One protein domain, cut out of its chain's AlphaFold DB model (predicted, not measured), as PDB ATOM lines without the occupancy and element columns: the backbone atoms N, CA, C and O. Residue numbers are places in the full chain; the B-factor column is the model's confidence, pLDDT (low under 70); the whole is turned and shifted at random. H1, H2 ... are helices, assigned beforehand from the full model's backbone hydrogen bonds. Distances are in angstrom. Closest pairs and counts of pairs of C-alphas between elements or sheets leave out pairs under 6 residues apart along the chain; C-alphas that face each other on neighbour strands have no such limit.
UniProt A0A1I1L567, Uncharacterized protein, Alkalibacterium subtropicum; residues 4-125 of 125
ATOM      1  N   LEU A   4      26.813 -17.187 -38.494       82.50
ATOM      2  CA  LEU A   4      25.417 -17.449 -38.842       82.50
ATOM      3  C   LEU A   4      25.264 -18.340 -40.089       82.50
ATOM      4  O   LEU A   4      24.463 -19.266 -40.090       82.50
ATOM      5  N   ASN A   5      26.073 -18.121 -41.129       85.81
ATOM      6  CA  ASN A   5      26.005 -18.908 -42.364       85.81
ATOM      7  C   ASN A   5      26.468 -20.349 -42.133       85.81
ATOM      8  O   ASN A   5      25.865 -21.280 -42.661       85.81
ATOM      9  N   ALA A   6      27.521 -20.537 -41.331       87.00
ATOM     10  CA  ALA A   6      27.986 -21.869 -40.954       87.00
ATOM     11  C   ALA A   6      26.927 -22.610 -40.121       87.00
ATOM     12  O   ALA A   6      26.661 -23.783 -40.372       87.00
ATOM     13  N   PHE A   7      26.276 -21.911 -39.185       88.75
ATOM     14  CA  PHE A   7      25.182 -22.463 -38.388       88.75
ATOM     15  C   PHE A   7      24.003 -22.918 -39.257       88.75
ATOM     16  O   PHE A   7      23.564 -24.056 -39.121       88.75
ATOM     17  N   VAL A   8      23.533 -22.074 -40.186       86.31
ATOM     18  CA  VAL A   8      22.424 -22.410 -41.099       86.31
ATOM     19  C   VAL A   8      22.745 -23.665 -41.911       86.31
ATOM     20  O   VAL A   8      21.946 -24.597 -41.932       86.31
ATOM     21  N   VAL A   9      23.937 -23.744 -42.512       87.19
ATOM     22  CA  VAL A   9      24.348 -24.911 -43.311       87.19
ATOM     23  C   VAL A   9      24.398 -26.186 -42.465       87.19
ATOM     24  O   VAL A   9      23.826 -27.203 -42.857       87.19
ATOM     25  N   LEU A  10      25.051 -26.144 -41.299       91.88
ATOM     26  CA  LEU A  10      25.184 -27.315 -40.427       91.88
ATOM     27  C   LEU A  10      23.831 -27.780 -39.879       91.88
ATOM     28  O   LEU A  10      23.561 -28.980 -39.846       91.88
ATOM     29  N   PHE A  11      22.964 -26.845 -39.491       90.50
ATOM     30  CA  PHE A  11      21.633 -27.156 -38.983       90.50
ATOM     31  C   PHE A  11      20.750 -27.792 -40.066       90.50
ATOM     32  O   PHE A  11      20.142 -28.839 -39.834       90.50
ATOM     33  N   SER A  12      20.741 -27.225 -41.276       90.62
ATOM     34  CA  SER A  12      20.011 -27.784 -42.418       90.62
ATOM     35  C   SER A  12      20.508 -29.180 -42.792       90.62
ATOM     36  O   SER A  12      19.690 -30.078 -43.001       90.62
ATOM     37  N   LEU A  13      21.827 -29.401 -42.810       91.19
ATOM     38  CA  LEU A  13      22.405 -30.730 -43.028       91.19
ATOM     39  C   LEU A  13      21.962 -31.721 -41.949       91.19
ATOM     40  O   LEU A  13      21.570 -32.839 -42.279       91.19
ATOM     41  N   GLY A  14      21.956 -31.310 -40.679       92.00
ATOM     42  CA  GLY A  14      21.470 -32.134 -39.573       92.00
ATOM     43  C   GLY A  14      20.024 -32.591 -39.774       92.00
ATOM     44  O   GLY A  14      19.728 -33.781 -39.647       92.00
ATOM     45  N   ILE A  15      19.125 -31.681 -40.164       90.06
ATOM     46  CA  ILE A  15      17.724 -32.038 -40.436       90.06
ATOM     47  C   ILE A  15      17.616 -32.977 -41.643       90.06
ATOM     48  O   ILE A  15      16.881 -33.963 -41.579       90.06
ATOM     49  N   ILE A  16      18.358 -32.721 -42.726       91.31
ATOM     50  CA  ILE A  16      18.365 -33.592 -43.912       91.31
ATOM     51  C   ILE A  16      18.808 -35.008 -43.533       91.31
ATOM     52  O   ILE A  16      18.151 -35.975 -43.915       91.31
ATOM     53  N   VAL A  17      19.864 -35.144 -42.728       92.69
ATOM     54  CA  VAL A  17      20.337 -36.444 -42.234       92.69
ATOM     55  C   VAL A  17      19.235 -37.166 -41.453       92.69
ATOM     56  O   VAL A  17      18.988 -38.345 -41.704       92.69
ATOM     57  N   LEU A  18      18.510 -36.472 -40.569       91.44
ATOM     58  CA  LEU A  18      17.381 -37.066 -39.841       91.44
ATOM     59  C   LEU A  18      16.265 -37.549 -40.781       91.44
ATOM     60  O   LEU A  18      15.729 -38.639 -40.577       91.44
ATOM     61  N   GLN A  19      15.935 -36.781 -41.825       90.44
ATOM     62  CA  GLN A  19      14.942 -37.186 -42.828       90.44
ATOM     63  C   GLN A  19      15.398 -38.424 -43.614       90.44
ATOM     64  O   GLN A  19      14.611 -39.345 -43.831       90.44
ATOM     65  N   VAL A  20      16.680 -38.492 -43.984       92.31
ATOM     66  CA  VAL A  20      17.272 -39.659 -44.656       92.31
ATOM     67  C   VAL A  20      17.210 -40.899 -43.761       92.31
ATOM     68  O   VAL A  20      16.807 -41.967 -44.224       92.31
ATOM     69  N   PHE A  21      17.521 -40.779 -42.467       91.88
ATOM     70  CA  PHE A  21      17.351 -41.890 -41.525       91.88
ATOM     71  C   PHE A  21      15.890 -42.342 -41.412       91.88
ATOM     72  O   PHE A  21      15.636 -43.547 -41.369       91.88
ATOM     73  N   GLY A  22      14.932 -41.410 -41.435       88.56
ATOM     74  CA  GLY A  22      13.502 -41.726 -41.499       88.56
ATOM     75  C   GLY A  22      13.134 -42.564 -42.730       88.56
ATOM     76  O   GLY A  22      12.459 -43.585 -42.601       88.56
ATOM     77  N   ILE A  23      13.654 -42.203 -43.908       90.00
ATOM     78  CA  ILE A  23      13.470 -42.956 -45.163       90.00
ATOM     79  C   ILE A  23      14.068 -44.365 -45.071       90.00
ATOM     80  O   ILE A  23      13.419 -45.344 -45.453       90.00
ATOM     81  N   ILE A  24      15.291 -44.488 -44.549       91.94
ATOM     82  CA  ILE A  24      15.969 -45.782 -44.398       91.94
ATOM     83  C   ILE A  24      15.165 -46.687 -43.460       91.94
ATOM     84  O   ILE A  24      14.948 -47.861 -43.764       91.94
ATOM     85  N   LYS A  25      14.689 -46.146 -42.335       90.44
ATOM     86  CA  LYS A  25      13.867 -46.886 -41.369       90.44
ATOM     87  C   LYS A  25      12.521 -47.306 -41.955       90.44
ATOM     88  O   LYS A  25      12.154 -48.468 -41.816       90.44
ATOM     89  N   ALA A  26      11.854 -46.427 -42.699       88.19
ATOM     90  CA  ALA A  26      10.624 -46.768 -43.411       88.19
ATOM     91  C   ALA A  26      10.838 -47.842 -44.490       88.19
ATOM     92  O   ALA A  26       9.996 -48.715 -44.669       88.19
ATOM     93  N   THR A  27      11.978 -47.820 -45.185       88.56
ATOM     94  CA  THR A  27      12.335 -48.858 -46.167       88.56
ATOM     95  C   THR A  27      12.528 -50.223 -45.510       88.56
ATOM     96  O   THR A  27      12.158 -51.236 -46.094       88.56
ATOM     97  N   LYS A  28      13.042 -50.249 -44.275       89.81
ATOM     98  CA  LYS A  28      13.157 -51.455 -43.442       89.81
ATOM     99  C   LYS A  28      11.853 -51.834 -42.721       89.81
ATOM    100  O   LYS A  28      11.907 -52.671 -41.829       89.81
ATOM    101  N   GLN A  29      10.726 -51.188 -43.047       85.88
ATOM    102  CA  GLN A  29       9.421 -51.357 -42.386       85.88
ATOM    103  C   GLN A  29       9.439 -51.095 -40.862       85.88
ATOM    104  O   GLN A  29       8.502 -51.432 -40.149       85.88
ATOM    105  N   ASP A  30      10.465 -50.410 -40.348       87.81
ATOM    106  CA  ASP A  30      10.583 -50.026 -38.937       87.81
ATOM    107  C   ASP A  30       9.858 -48.690 -38.692       87.81
ATOM    108  O   ASP A  30      10.468 -47.657 -38.393       87.81
ATOM    109  N   TYR A  31       8.534 -48.683 -38.884       85.50
ATOM    110  CA  TYR A  31       7.725 -47.461 -38.761       85.50
ATOM    111  C   TYR A  31       7.551 -46.988 -37.312       85.50
ATOM    112  O   TYR A  31       7.229 -45.822 -37.087       85.50
ATOM    113  N   ALA A  32       7.801 -47.860 -36.331       86.06
ATOM    114  CA  ALA A  32       7.796 -47.529 -34.906       86.06
ATOM    115  C   ALA A  32       9.029 -46.708 -34.481       86.06
ATOM    116  O   ALA A  32       9.049 -46.119 -33.394       86.06
ATOM    117  N   SER A  33      10.061 -46.652 -35.331       88.19
ATOM    118  CA  SER A  33      11.299 -45.935 -35.054       88.19
ATOM    119  C   SER A  33      11.067 -44.455 -34.729       88.19
ATOM    120  O   SER A  33      10.241 -43.773 -35.344       88.19
ATOM    121  N   THR A  34      11.863 -43.906 -33.806       86.44
ATOM    122  CA  THR A  34      11.850 -42.472 -33.469       86.44
ATOM    123  C   THR A  34      12.095 -41.592 -34.697       86.44
ATOM    124  O   THR A  34      11.461 -40.553 -34.835       86.44
ATOM    125  N   PHE A  35      12.931 -42.032 -35.645       86.31
ATOM    126  CA  PHE A  35      13.206 -41.279 -36.876       86.31
ATOM    127  C   PHE A  35      11.986 -41.154 -37.800       86.31
ATOM    128  O   PHE A  35      11.866 -40.174 -38.528       86.31
ATOM    129  N   VAL A  36      11.066 -42.123 -37.757       83.62
ATOM    130  CA  VAL A  36       9.812 -42.091 -38.526       83.62
ATOM    131  C   VAL A  36       8.725 -41.328 -37.764       83.62
ATOM    132  O   VAL A  36       7.933 -40.609 -38.371       83.62
ATOM    133  N   THR A  37       8.699 -41.458 -36.436       87.44
ATOM    134  CA  THR A  37       7.626 -40.933 -35.580       87.44
ATOM    135  C   THR A  37       7.855 -39.511 -35.058       87.44
ATOM    136  O   THR A  37       6.877 -38.857 -34.710       87.44
ATOM    137  N   MET A  38       9.088 -38.980 -35.037       83.69
ATOM    138  CA  MET A  38       9.362 -37.642 -34.468       83.69
ATOM    139  C   MET A  38       8.676 -36.493 -35.220       83.69
ATOM    140  O   MET A  38       8.378 -35.464 -34.627       83.69
ATOM    141  N   TYR A  39       8.415 -36.667 -36.519       80.25
ATOM    142  CA  TYR A  39       7.755 -35.675 -37.375       80.25
ATOM    143  C   TYR A  39       6.272 -36.002 -37.592       80.25
ATOM    144  O   TYR A  39       5.693 -35.637 -38.613       80.25
ATOM    145  N   ARG A  40       5.660 -36.757 -36.673       83.94
ATOM    146  CA  ARG A  40       4.265 -37.206 -36.747       83.94
ATOM    147  C   ARG A  40       3.481 -36.670 -35.562       83.94
ATOM    148  O   ARG A  40       4.023 -36.513 -34.471       83.94
ATOM    149  N   GLY A  41       2.193 -36.415 -35.768       84.75
ATOM    150  CA  GLY A  41       1.288 -36.107 -34.670       84.75
ATOM    151  C   GLY A  41       1.270 -37.244 -33.645       84.75
ATOM    152  O   GLY A  41       1.359 -38.417 -34.014       84.75
ATOM    153  N   PHE A  42       1.112 -36.899 -32.364       85.69
ATOM    154  CA  PHE A  42       1.158 -37.850 -31.244       85.69
ATOM    155  C   PHE A  42       0.293 -39.099 -31.482       85.69
ATOM    156  O   PHE A  42       0.766 -40.218 -31.331       85.69
ATOM    157  N   SER A  43      -0.941 -38.919 -31.972       84.81
ATOM    158  CA  SER A  43      -1.844 -40.034 -32.287       84.81
ATOM    159  C   SER A  43      -1.268 -41.006 -33.323       84.81
ATOM    160  O   SER A  43      -1.419 -42.209 -33.150       84.81
ATOM    161  N   VAL A  44      -0.616 -40.520 -34.384       85.81
ATOM    162  CA  VAL A  44      -0.039 -41.382 -35.431       85.81
ATOM    163  C   VAL A  44       1.250 -42.038 -34.952       85.81
ATOM    164  O   VAL A  44       1.469 -43.213 -35.225       85.81
ATOM    165  N   ALA A  45       2.078 -41.310 -34.199       87.12
ATOM    166  CA  ALA A  45       3.286 -41.864 -33.596       87.12
ATOM    167  C   ALA A  45       2.968 -43.046 -32.667       87.12
ATOM    168  O   ALA A  45       3.632 -44.078 -32.746       87.12
ATOM    169  N   THR A  46       1.942 -42.908 -31.826       87.31
ATOM    170  CA  THR A  46       1.471 -43.982 -30.944       87.31
ATOM    171  C   THR A  46       0.902 -45.150 -31.749       87.31
ATOM    172  O   THR A  46       1.355 -46.275 -31.564       87.31
ATOM    173  N   LEU A  47       0.025 -44.883 -32.726       86.81
ATOM    174  CA  LEU A  47      -0.548 -45.918 -33.601       86.81
ATOM    175  C   LEU A  47       0.528 -46.764 -34.301       86.81
ATOM    176  O   LEU A  47       0.458 -47.989 -34.291       86.81
ATOM    177  N   LEU A  48       1.550 -46.125 -34.877       86.81
ATOM    178  CA  LEU A  48       2.644 -46.825 -35.558       86.81
ATOM    179  C   LEU A  48       3.500 -47.669 -34.601       86.81
ATOM    180  O   LEU A  48       4.036 -48.697 -35.013       86.81
ATOM    181  N   LYS A  49       3.642 -47.244 -33.340       86.69
ATOM    182  CA  LYS A  49       4.406 -47.973 -32.317       86.69
ATOM    183  C   LYS A  49       3.647 -49.167 -31.750       86.69
ATOM    184  O   LYS A  49       4.265 -50.204 -31.517       86.69
ATOM    185  N   GLU A  50       2.348 -49.009 -31.523       85.88
ATOM    186  CA  GLU A  50       1.491 -50.036 -30.926       85.88
ATOM    187  C   GLU A  50       1.139 -51.127 -31.935       85.88
ATOM    188  O   GLU A  50       1.321 -52.305 -31.642       85.88
ATOM    189  N   GLN A  51       0.702 -50.743 -33.138       83.19
ATOM    190  CA  GLN A  51       0.194 -51.704 -34.121       83.19
ATOM    191  C   GLN A  51       1.273 -52.292 -35.032       83.19
ATOM    192  O   GLN A  51       1.048 -53.333 -35.636       83.19
ATOM    193  N   LYS A  52       2.438 -51.634 -35.147       80.88
ATOM    194  CA  LYS A  52       3.557 -52.045 -36.022       80.88
ATOM    195  C   LYS A  52       3.093 -52.522 -37.414       80.88
ATOM    196  O   LYS A  52       3.425 -53.631 -37.824       80.88
ATOM    197  N   PRO A  53       2.310 -51.706 -38.140       79.12
ATOM    198  CA  PRO A  53       1.744 -52.115 -39.421       79.12
ATOM    199  C   PRO A  53       2.859 -52.402 -40.436       79.12
ATOM    200  O   PRO A  53       3.809 -51.638 -40.516       79.12
ATOM    201  N   GLU A  54       2.738 -53.437 -41.266       79.25
ATOM    202  CA  GLU A  54       3.762 -53.766 -42.285       79.25
ATOM    203  C   GLU A  54       3.427 -53.228 -43.693       79.25
ATOM    204  O   GLU A  54       4.145 -53.474 -44.665       79.25
ATOM    205  N   ASP A  55       2.360 -52.432 -43.813       83.50
ATOM    206  CA  ASP A  55       1.827 -51.968 -45.096       83.50
ATOM    207  C   ASP A  55       2.821 -51.071 -45.868       83.50
ATOM    208  O   ASP A  55       3.255 -50.012 -45.398       83.50
ATOM    209  N   GLU A  56       3.163 -51.458 -47.102       85.50
ATOM    210  CA  GLU A  56       4.067 -50.705 -47.983       85.50
ATOM    211  C   GLU A  56       3.551 -49.310 -48.371       85.50
ATOM    212  O   GLU A  56       4.335 -48.429 -48.749       85.50
ATOM    213  N   ARG A  57       2.238 -49.068 -48.295       88.44
ATOM    214  CA  ARG A  57       1.648 -47.746 -48.537       88.44
ATOM    215  C   ARG A  57       2.158 -46.736 -47.505       88.44
ATOM    216  O   ARG A  57       2.384 -45.579 -47.862       88.44
ATOM    217  N   ILE A  58       2.419 -47.171 -46.268       86.44
ATOM    218  CA  ILE A  58       2.994 -46.329 -45.207       86.44
ATOM    219  C   ILE A  58       4.435 -45.945 -45.560       86.44
ATOM    220  O   ILE A  58       4.775 -44.765 -45.478       86.44
ATOM    221  N   LYS A  59       5.254 -46.883 -46.063       90.56
ATOM    222  CA  LYS A  59       6.602 -46.585 -46.587       90.56
ATOM    223  C   LYS A  59       6.564 -45.461 -47.620       90.56
ATOM    224  O   LYS A  59       7.283 -44.477 -47.470       90.56
ATOM    225  N   LYS A  60       5.699 -45.565 -48.637       90.12
ATOM    226  CA  LYS A  60       5.583 -44.539 -49.694       90.12
ATOM    227  C   LYS A  60       5.228 -43.164 -49.123       90.12
ATOM    228  O   LYS A  60       5.799 -42.160 -49.535       90.12
ATOM    229  N   LEU A  61       4.326 -43.127 -48.146       90.31
ATOM    230  CA  LEU A  61       3.894 -41.904 -47.472       90.31
ATOM    231  C   LEU A  61       4.983 -41.270 -46.599       90.31
ATOM    232  O   LEU A  61       5.125 -40.046 -46.580       90.31
ATOM    233  N   VAL A  62       5.769 -42.085 -45.892       88.69
ATOM    234  CA  VAL A  62       6.911 -41.594 -45.113       88.69
ATOM    235  C   VAL A  62       7.980 -41.025 -46.037       88.69
ATOM    236  O   VAL A  62       8.426 -39.903 -45.805       88.69
ATOM    237  N   ILE A  63       8.319 -41.740 -47.113       89.62
ATOM    238  CA  ILE A  63       9.286 -41.271 -48.110       89.62
ATOM    239  C   ILE A  63       8.824 -39.950 -48.722       89.62
ATOM    240  O   ILE A  63       9.595 -38.998 -48.729       89.62
ATOM    241  N   LEU A  64       7.561 -39.856 -49.149       90.25
ATOM    242  CA  LEU A  64       7.004 -38.630 -49.721       90.25
ATOM    243  C   LEU A  64       7.144 -37.438 -48.760       90.25
ATOM    244  O   LEU A  64       7.632 -36.387 -49.162       90.25
ATOM    245  N   ASN A  65       6.759 -37.609 -47.491       89.94
ATOM    246  CA  ASN A  65       6.862 -36.551 -46.483       89.94
ATOM    247  C   ASN A  65       8.313 -36.093 -46.278       89.94
ATOM    248  O   ASN A  65       8.600 -34.898 -46.266       89.94
ATOM    249  N   SER A  66       9.239 -37.047 -46.146       88.50
ATOM    250  CA  SER A  66      10.658 -36.749 -45.963       88.50
ATOM    251  C   SER A  66      11.274 -36.089 -47.197       88.50
ATOM    252  O   SER A  66      12.035 -35.137 -47.051       88.50
ATOM    253  N   SER A  67      10.911 -36.522 -48.406       90.12
ATOM    254  CA  SER A  67      11.363 -35.905 -49.657       90.12
ATOM    255  C   SER A  67      10.863 -34.470 -49.808       90.12
ATOM    256  O   SER A  67      11.656 -33.592 -50.139       90.12
ATOM    257  N   VAL A  68       9.582 -34.207 -49.518       91.19
ATOM    258  CA  VAL A  68       9.032 -32.841 -49.525       91.19
ATOM    259  C   VAL A  68       9.783 -31.962 -48.525       91.19
ATOM    260  O   VAL A  68      10.213 -30.871 -48.885       91.19
ATOM    261  N   ASN A  69      10.040 -32.451 -47.310       89.19
ATOM    262  CA  ASN A  69      10.790 -31.691 -46.309       89.19
ATOM    263  C   ASN A  69      12.232 -31.398 -46.725       89.19
ATOM    264  O   ASN A  69      12.695 -30.277 -46.537       89.19
ATOM    265  N   ILE A  70      12.934 -32.363 -47.321       90.94
ATOM    266  CA  ILE A  70      14.284 -32.138 -47.852       90.94
ATOM    267  C   ILE A  70      14.259 -31.058 -48.942       90.94
ATOM    268  O   ILE A  70      15.087 -30.150 -48.905       90.94
ATOM    269  N   LEU A  71      13.298 -31.113 -49.872       91.06
ATOM    270  CA  LEU A  71      13.148 -30.109 -50.932       91.06
ATOM    271  C   LEU A  71      12.848 -28.716 -50.369       91.06
ATOM    272  O   LEU A  71      13.450 -27.741 -50.809       91.06
ATOM    273  N   LEU A  72      11.962 -28.621 -49.376       89.94
ATOM    274  CA  LEU A  72      11.639 -27.358 -48.714       89.94
ATOM    275  C   LEU A  72      12.853 -26.772 -47.982       89.94
ATOM    276  O   LEU A  72      13.113 -25.577 -48.099       89.94
ATOM    277  N   ILE A  73      13.628 -27.599 -47.274       90.00
ATOM    278  CA  ILE A  73      14.862 -27.160 -46.607       90.00
ATOM    279  C   ILE A  73      15.886 -26.688 -47.638       90.00
ATOM    280  O   ILE A  73      16.475 -25.626 -47.458       90.00
ATOM    281  N   ALA A  74      16.085 -27.440 -48.723       88.31
ATOM    282  CA  ALA A  74      17.003 -27.056 -49.790       88.31
ATOM    283  C   ALA A  74      16.597 -25.716 -50.419       88.31
ATOM    284  O   ALA A  74      17.436 -24.828 -50.542       88.31
ATOM    285  N   ALA A  75      15.308 -25.533 -50.725       87.12
ATOM    286  CA  ALA A  75      14.780 -24.278 -51.249       87.12
ATOM    287  C   ALA A  75      15.027 -23.107 -50.284       87.12
ATOM    288  O   ALA A  75      15.521 -22.065 -50.708       87.12
ATOM    289  N   LEU A  76      14.760 -23.283 -48.983       85.88
ATOM    290  CA  LEU A  76      15.021 -22.255 -47.971       85.88
ATOM    291  C   LEU A  76      16.510 -21.906 -47.857       85.88
ATOM    292  O   LEU A  76      16.848 -20.731 -47.744       85.88
ATOM    293  N   VAL A  77      17.402 -22.900 -47.911       87.31
ATOM    294  CA  VAL A  77      18.857 -22.674 -47.881       87.31
ATOM    295  C   VAL A  77      19.307 -21.904 -49.120       87.31
ATOM    296  O   VAL A  77      20.038 -20.926 -48.992       87.31
ATOM    297  N   THR A  78      18.855 -22.297 -50.315       85.75
ATOM    298  CA  THR A  78      19.179 -21.585 -51.559       85.75
ATOM    299  C   THR A  78      18.701 -20.137 -51.509       85.75
ATOM    300  O   THR A  78      19.470 -19.239 -51.841       85.75
ATOM    301  N   LEU A  79      17.474 -19.899 -51.038       82.62
ATOM    302  CA  LEU A  79      16.915 -18.553 -50.913       82.62
ATOM    303  C   LEU A  79      17.673 -17.699 -49.891       82.62
ATOM    304  O   LEU A  79      17.951 -16.538 -50.166       82.62
ATOM    305  N   TYR A  80      18.066 -18.277 -48.752       81.88
ATOM    306  CA  TYR A  80      18.864 -17.586 -47.734       81.88
ATOM    307  C   TYR A  80      20.210 -17.082 -48.283       81.88
ATOM    308  O   TYR A  80      20.678 -16.015 -47.892       81.88
ATOM    309  N   PHE A  81      20.839 -17.840 -49.188       83.06
ATOM    310  CA  PHE A  81      22.104 -17.450 -49.817       83.06
ATOM    311  C   PHE A  81      21.941 -16.648 -51.116       83.06
ATOM    312  O   PHE A  81      22.915 -16.048 -51.573       83.06
ATOM    313  N   SER A  82      20.745 -16.614 -51.708       79.69
ATOM    314  CA  SER A  82      20.461 -15.763 -52.863       79.69
ATOM    315  C   SER A  82      20.324 -14.308 -52.414       79.69
ATOM    316  O   SER A  82      19.503 -13.988 -51.559       79.69
ATOM    317  N   GLN A  83      21.128 -13.410 -52.984       64.56
ATOM    318  CA  GLN A  83      21.070 -11.977 -52.661       64.56
ATOM    319  C   GLN A  83      19.810 -11.286 -53.223       64.56
ATOM    320  O   GLN A  83      19.499 -10.167 -52.824       64.56
ATOM    321  N   ASP A  84      19.067 -11.967 -54.102       60.69
ATOM    322  CA  ASP A  84      17.928 -11.413 -54.847       60.69
ATOM    323  C   ASP A  84      16.611 -11.387 -54.054       60.69
ATOM    324  O   ASP A  84      15.645 -10.751 -54.471       60.69
ATOM    325  N   VAL A  85      16.548 -12.054 -52.896       57.59
ATOM    326  CA  VAL A  85      15.332 -12.143 -52.074       57.59
ATOM    327  C   VAL A  85      15.529 -11.335 -50.796       57.59
ATOM    328  O   VAL A  85      15.784 -11.871 -49.722       57.59
ATOM    329  N   THR A  86      15.449 -10.010 -50.908       55.94
ATOM    330  CA  THR A  86      15.506  -9.086 -49.763       55.94
ATOM    331  C   THR A  86      14.129  -8.454 -49.506       55.94
ATOM    332  O   THR A  86      13.440  -8.057 -50.441       55.94
ATOM    333  N   GLY A  87      13.696  -8.387 -48.236       65.12
ATOM    334  CA  GLY A  87      12.441  -7.735 -47.808       65.12
ATOM    335  C   GLY A  87      11.275  -8.679 -47.452       65.12
ATOM    336  O   GLY A  87      11.490  -9.819 -47.034       65.12
ATOM    337  N   ASP A  88      10.035  -8.200 -47.622       65.12
ATOM    338  CA  ASP A  88       8.771  -8.860 -47.220       65.12
ATOM    339  C   ASP A  88       8.576 -10.270 -47.811       65.12
ATOM    340  O   ASP A  88       7.918 -11.132 -47.219       65.12
ATOM    341  N   HIS A  89       9.198 -10.547 -48.959       69.75
ATOM    342  CA  HIS A  89       9.114 -11.843 -49.633       69.75
ATOM    343  C   HIS A  89       9.761 -12.982 -48.838       69.75
ATOM    344  O   HIS A  89       9.272 -14.106 -48.904       69.75
ATOM    345  N   VAL A  90      10.798 -12.713 -48.034       73.69
ATOM    346  CA  VAL A  90      11.438 -13.741 -47.190       73.69
ATOM    347  C   VAL A  90      10.443 -14.292 -46.170       73.69
ATOM    348  O   VAL A  90      10.371 -15.500 -45.950       73.69
ATOM    349  N   LEU A  91       9.640 -13.406 -45.578       74.75
ATOM    350  CA  LEU A  91       8.666 -13.753 -44.547       74.75
ATOM    351  C   LEU A  91       7.485 -14.523 -45.154       74.75
ATOM    352  O   LEU A  91       7.087 -15.557 -44.622       74.75
ATOM    353  N   VAL A  92       6.991 -14.083 -46.316       81.88
ATOM    354  CA  VAL A  92       5.942 -14.790 -47.070       81.88
ATOM    355  C   VAL A  92       6.410 -16.177 -47.512       81.88
ATOM    356  O   VAL A  92       5.658 -17.139 -47.366       81.88
ATOM    357  N   ILE A  93       7.646 -16.316 -48.000       80.19
ATOM    358  CA  ILE A  93       8.186 -17.617 -48.408       80.19
ATOM    359  C   ILE A  93       8.385 -18.523 -47.193       80.19
ATOM    360  O   ILE A  93       7.959 -19.672 -47.233       80.19
ATOM    361  N   ALA A  94       8.948 -18.019 -46.091       80.62
ATOM    362  CA  ALA A  94       9.114 -18.801 -44.869       80.62
ATOM    363  C   ALA A  94       7.763 -19.298 -44.323       80.62
ATOM    364  O   ALA A  94       7.611 -20.486 -44.035       80.62
ATOM    365  N   LEU A  95       6.757 -18.419 -44.243       85.00
ATOM    366  CA  LEU A  95       5.398 -18.793 -43.840       85.00
ATOM    367  C   LEU A  95       4.756 -19.771 -44.828       85.00
ATOM    368  O   LEU A  95       4.120 -20.735 -44.405       85.00
ATOM    369  N   GLY A  96       4.951 -19.565 -46.130       87.81
ATOM    370  CA  GLY A  96       4.483 -20.468 -47.177       87.81
ATOM    371  C   GLY A  96       5.097 -21.862 -47.047       87.81
ATOM    372  O   GLY A  96       4.379 -22.857 -47.074       87.81
ATOM    373  N   THR A  97       6.406 -21.952 -46.818       86.75
ATOM    374  CA  THR A  97       7.107 -23.217 -46.578       86.75
ATOM    375  C   THR A  97       6.610 -23.912 -45.313       86.75
ATOM    376  O   THR A  97       6.372 -25.120 -45.339       86.75
ATOM    377  N   LEU A  98       6.399 -23.169 -44.221       87.19
ATOM    378  CA  LEU A  98       5.817 -23.714 -42.991       87.19
ATOM    379  C   LEU A  98       4.395 -24.236 -43.219       87.19
ATOM    380  O   LEU A  98       4.062 -25.319 -42.742       87.19
ATOM    381  N   LEU A  99       3.578 -23.505 -43.981       89.81
ATOM    382  CA  LEU A  99       2.219 -23.913 -44.325       89.81
ATOM    383  C   LEU A  99       2.213 -25.178 -45.190       89.81
ATOM    384  O   LEU A  99       1.454 -26.100 -44.898       89.81
ATOM    385  N   ILE A 100       3.069 -25.253 -46.216       90.75
ATOM    386  CA  ILE A 100       3.206 -26.449 -47.059       90.75
ATOM    387  C   ILE A 100       3.620 -27.639 -46.196       90.75
ATOM    388  O   ILE A 100       2.944 -28.662 -46.232       90.75
ATOM    389  N   ASN A 101       4.660 -27.496 -45.368       88.50
ATOM    390  CA  ASN A 101       5.110 -28.559 -44.468       88.50
ATOM    391  C   ASN A 101       3.975 -29.025 -43.537       88.50
ATOM    392  O   ASN A 101       3.676 -30.216 -43.463       88.50
ATOM    393  N   PHE A 102       3.269 -28.088 -42.898       89.38
ATOM    394  CA  PHE A 102       2.145 -28.398 -42.015       89.38
ATOM    395  C   PHE A 102       1.020 -29.157 -42.736       89.38
ATOM    396  O   PHE A 102       0.524 -30.168 -42.230       89.38
ATOM    397  N   LEU A 103       0.613 -28.697 -43.922       92.06
ATOM    398  CA  LEU A 103      -0.438 -29.339 -44.710       92.06
ATOM    399  C   LEU A 103      -0.009 -30.724 -45.204       92.06
ATOM    400  O   LEU A 103      -0.796 -31.669 -45.105       92.06
ATOM    401  N   THR A 104       1.230 -30.870 -45.678       90.12
ATOM    402  CA  THR A 104       1.798 -32.161 -46.082       90.12
ATOM    403  C   THR A 104       1.813 -33.133 -44.907       90.12
ATOM    404  O   THR A 104       1.291 -34.241 -45.037       90.12
ATOM    405  N   GLN A 105       2.313 -32.716 -43.743       89.19
ATOM    406  CA  GLN A 105       2.351 -33.553 -42.547       89.19
ATOM    407  C   GLN A 105       0.943 -33.994 -42.138       89.19
ATOM    408  O   GLN A 105       0.700 -35.184 -41.945       89.19
ATOM    409  N   LYS A 106      -0.013 -33.060 -42.084       90.94
ATOM    410  CA  LYS A 106      -1.404 -33.356 -41.721       90.94
ATOM    411  C   LYS A 106      -2.066 -34.333 -42.698       90.94
ATOM    412  O   LYS A 106      -2.778 -35.238 -42.263       90.94
ATOM    413  N   LEU A 107      -1.826 -34.176 -44.001       91.88
ATOM    414  CA  LEU A 107      -2.363 -35.061 -45.037       91.88
ATOM    415  C   LEU A 107      -1.772 -36.467 -44.928       91.88
ATOM    416  O   LEU A 107      -2.508 -37.456 -44.990       91.88
ATOM    417  N   VAL A 108      -0.457 -36.565 -44.732       91.25
ATOM    418  CA  VAL A 108       0.225 -37.851 -44.586       91.25
ATOM    419  C   VAL A 108      -0.231 -38.564 -43.313       91.25
ATOM    420  O   VAL A 108      -0.568 -39.744 -43.372       91.25
ATOM    421  N   ASP A 109      -0.324 -37.855 -42.190       90.81
ATOM    422  CA  ASP A 109      -0.784 -38.406 -40.915       90.81
ATOM    423  C   ASP A 109      -2.230 -38.906 -41.004       90.81
ATOM    424  O   ASP A 109      -2.543 -40.012 -40.555       90.81
ATOM    425  N   TRP A 110      -3.108 -38.137 -41.654       91.94
ATOM    426  CA  TRP A 110      -4.478 -38.564 -41.931       91.94
ATOM    427  C   TRP A 110      -4.515 -39.847 -42.769       91.94
ATOM    428  O   TRP A 110      -5.261 -40.777 -42.450       91.94
ATOM    429  N   ARG A 111      -3.682 -39.937 -43.812       90.50
ATOM    430  CA  ARG A 111      -3.647 -41.107 -44.692       90.50
ATOM    431  C   ARG A 111      -3.080 -42.345 -43.998       90.50
ATOM    432  O   ARG A 111      -3.644 -43.421 -44.176       90.50
ATOM    433  N   ILE A 112      -2.027 -42.199 -43.193       88.12
ATOM    434  CA  ILE A 112      -1.470 -43.294 -42.383       88.12
ATOM    435  C   ILE A 112      -2.539 -43.808 -41.419       88.12
ATOM    436  O   ILE A 112      -2.810 -45.002 -41.403       88.12
ATOM    437  N   LYS A 113      -3.217 -42.915 -40.687       90.00
ATOM    438  CA  LYS A 113      -4.292 -43.306 -39.765       90.00
ATOM    439  C   LYS A 113      -5.404 -44.089 -40.466       90.00
ATOM    440  O   LYS A 113      -5.938 -45.027 -39.884       90.00
ATOM    441  N   LYS A 114      -5.753 -43.716 -41.701       89.44
ATOM    442  CA  LYS A 114      -6.744 -44.445 -42.500       89.44
ATOM    443  C   LYS A 114      -6.258 -45.849 -42.878       89.44
ATOM    444  O   LYS A 114      -6.990 -46.803 -42.665       89.44
ATOM    445  N   ILE A 115      -5.031 -45.966 -43.388       87.81
ATOM    446  CA  ILE A 115      -4.434 -47.253 -43.790       87.81
ATOM    447  C   ILE A 115      -4.360 -48.222 -42.609       87.81
ATOM    448  O   ILE A 115      -4.715 -49.384 -42.750       87.81
ATOM    449  N   VAL A 116      -3.935 -47.726 -41.448       85.69
ATOM    450  CA  VAL A 116      -3.800 -48.526 -40.226       85.69
ATOM    451  C   VAL A 116      -5.158 -49.078 -39.767       85.69
ATOM    452  O   VAL A 116      -5.279 -50.266 -39.489       85.69
ATOM    453  N   LYS A 117      -6.212 -48.255 -39.797       85.62
ATOM    454  CA  LYS A 117      -7.578 -48.717 -39.503       85.62
ATOM    455  C   LYS A 117      -8.095 -49.747 -40.509       85.62
ATOM    456  O   LYS A 117      -8.688 -50.739 -40.106       85.62
ATOM    457  N   GLU A 118      -7.851 -49.527 -41.804       83.94
ATOM    458  CA  GLU A 118      -8.226 -50.482 -42.860       83.94
ATOM    459  C   GLU A 118      -7.543 -51.847 -42.649       83.94
ATOM    460  O   GLU A 118      -8.164 -52.880 -42.884       83.94
ATOM    461  N   SER A 119      -6.285 -51.873 -42.187       76.19
ATOM    462  CA  SER A 119      -5.591 -53.132 -41.885       76.19
ATOM    463  C   SER A 119      -6.139 -53.856 -40.651       76.19
ATOM    464  O   SER A 119      -6.181 -55.083 -40.663       76.19
ATOM    465  N   GLU A 120      -6.591 -53.138 -39.617       72.44
ATOM    466  CA  GLU A 120      -7.217 -53.758 -38.437       72.44
ATOM    467  C   GLU A 120      -8.577 -54.380 -38.764       72.44
ATOM    468  O   GLU A 120      -8.870 -55.491 -38.331       72.44
ATOM    469  N   GLU A 121      -9.414 -53.690 -39.542       70.62
ATOM    470  CA  GLU A 121     -10.725 -54.215 -39.952       70.62
ATOM    471  C   GLU A 121     -10.585 -55.492 -40.797       70.62
ATOM    472  O   GLU A 121     -11.406 -56.397 -40.678       70.62
ATOM    473  N   PHE A 122      -9.515 -55.604 -41.590       58.66
ATOM    474  CA  PHE A 122      -9.242 -56.783 -42.415       58.66
ATOM    475  C   PHE A 122      -8.690 -57.981 -41.626       58.66
ATOM    476  O   PHE A 122      -8.842 -59.111 -42.068       58.66
ATOM    477  N   GLN A 123      -8.040 -57.758 -40.479       57.62
ATOM    478  CA  GLN A 123      -7.532 -58.839 -39.618       57.62
ATOM    479  C   GLN A 123      -8.594 -59.419 -38.672       57.62
ATOM    480  O   GLN A 123      -8.392 -60.498 -38.122       57.62
ATOM    481  N   ASN A 124      -9.703 -58.704 -38.467       57.56
ATOM    482  CA  ASN A 124     -10.820 -59.130 -37.619       57.56
ATOM    483  C   ASN A 124     -11.960 -59.824 -38.403       57.56
ATOM    484  O   ASN A 124     -13.001 -60.122 -37.814       57.56
ATOM    485  N   LEU A 125     -11.770 -60.058 -39.707       50.16
ATOM    486  CA  LEU A 125     -12.636 -60.838 -40.604       50.16
ATOM    487  C   LEU A 125     -11.979 -62.183 -40.932       50.16
ATOM    488  O   LEU A 125     -12.733 -63.174 -41.040       50.16
TER     489      LEU A 125
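AT A GLANCE: This is residues 4 to 125 of the 125 residues of an uncharacterized protein of Alkalibacterium subtropicum (UniProt A0A1I1L567). Three long helices, H1, H4 and H5, lie side by side along one long axis, with H4 between H1 and H5 and running opposite ways to both. Short H2 and H3 pack near one end of this layer, H2 on H1 and H3 on H5, and the last part of H5 reaches beyond the other helices. The 122 printed residues hold five named helices, H1 to H5 in chain order, and no named strand; the class is all helix. The whole is a rod of 60 by 24 by 20 A, only just loose and close to compact, with a radius of gyration of the C-alphas of 16.7 A.

IN THESE COORDINATES: H1, residues 4 to 27, starts with C-alpha 4 at (25.417, -17.449, -38.842) and is 34.8 A long. H2 is residues 34 to 37, 5.0 A, and H3 residues 42 to 51, 14.2 A. H4, residues 56 to 81, measures 37.9 A. H5, residues 88 to 123, measures 53.1 A and ends with C-alpha 123 at (-7.532, -58.839, -39.618).

HOW THE PARTS SIT: H1 and H4 touch at a shallow tilt of 11 degrees, opposite ways; their closest C-alphas, of Ala 26 and Lys 59, are 5.1 A apart. H4 and H5 form a helical hairpin at a shallow tilt of 7 degrees, closest at the C-alphas of Ile 58 and Ile 112, 6.1 A. H1 touches H2 with residues 18 to 26 alone, closest at the C-alphas of Gly 22 and Phe 35, 4.7 A. H2 and H3 only just touch, with 3 pairs of C-alphas within 8 A, the closest those of Thr 37 and Ala 45 at 4.9 A. H5 touches H3 with residues 109 to 116 alone, the same way at a shallow tilt of 31 degrees; the closest C-alphas, of Val 44 and Asp 109, are 6.3 A apart. H1 and H5 are apart. In H1, H3, H4 and H5 every O i to N i+4 pair is within hydrogen-bond range; H2 is too short for such a pair.

THE WHOLE: The C-alphas farthest apart, of Gln 83 and Leu 125, are 60.6 A apart. The printed part has no cut and no long link. Confidence is under 70 at residues 83 to 89 and 122 to 125.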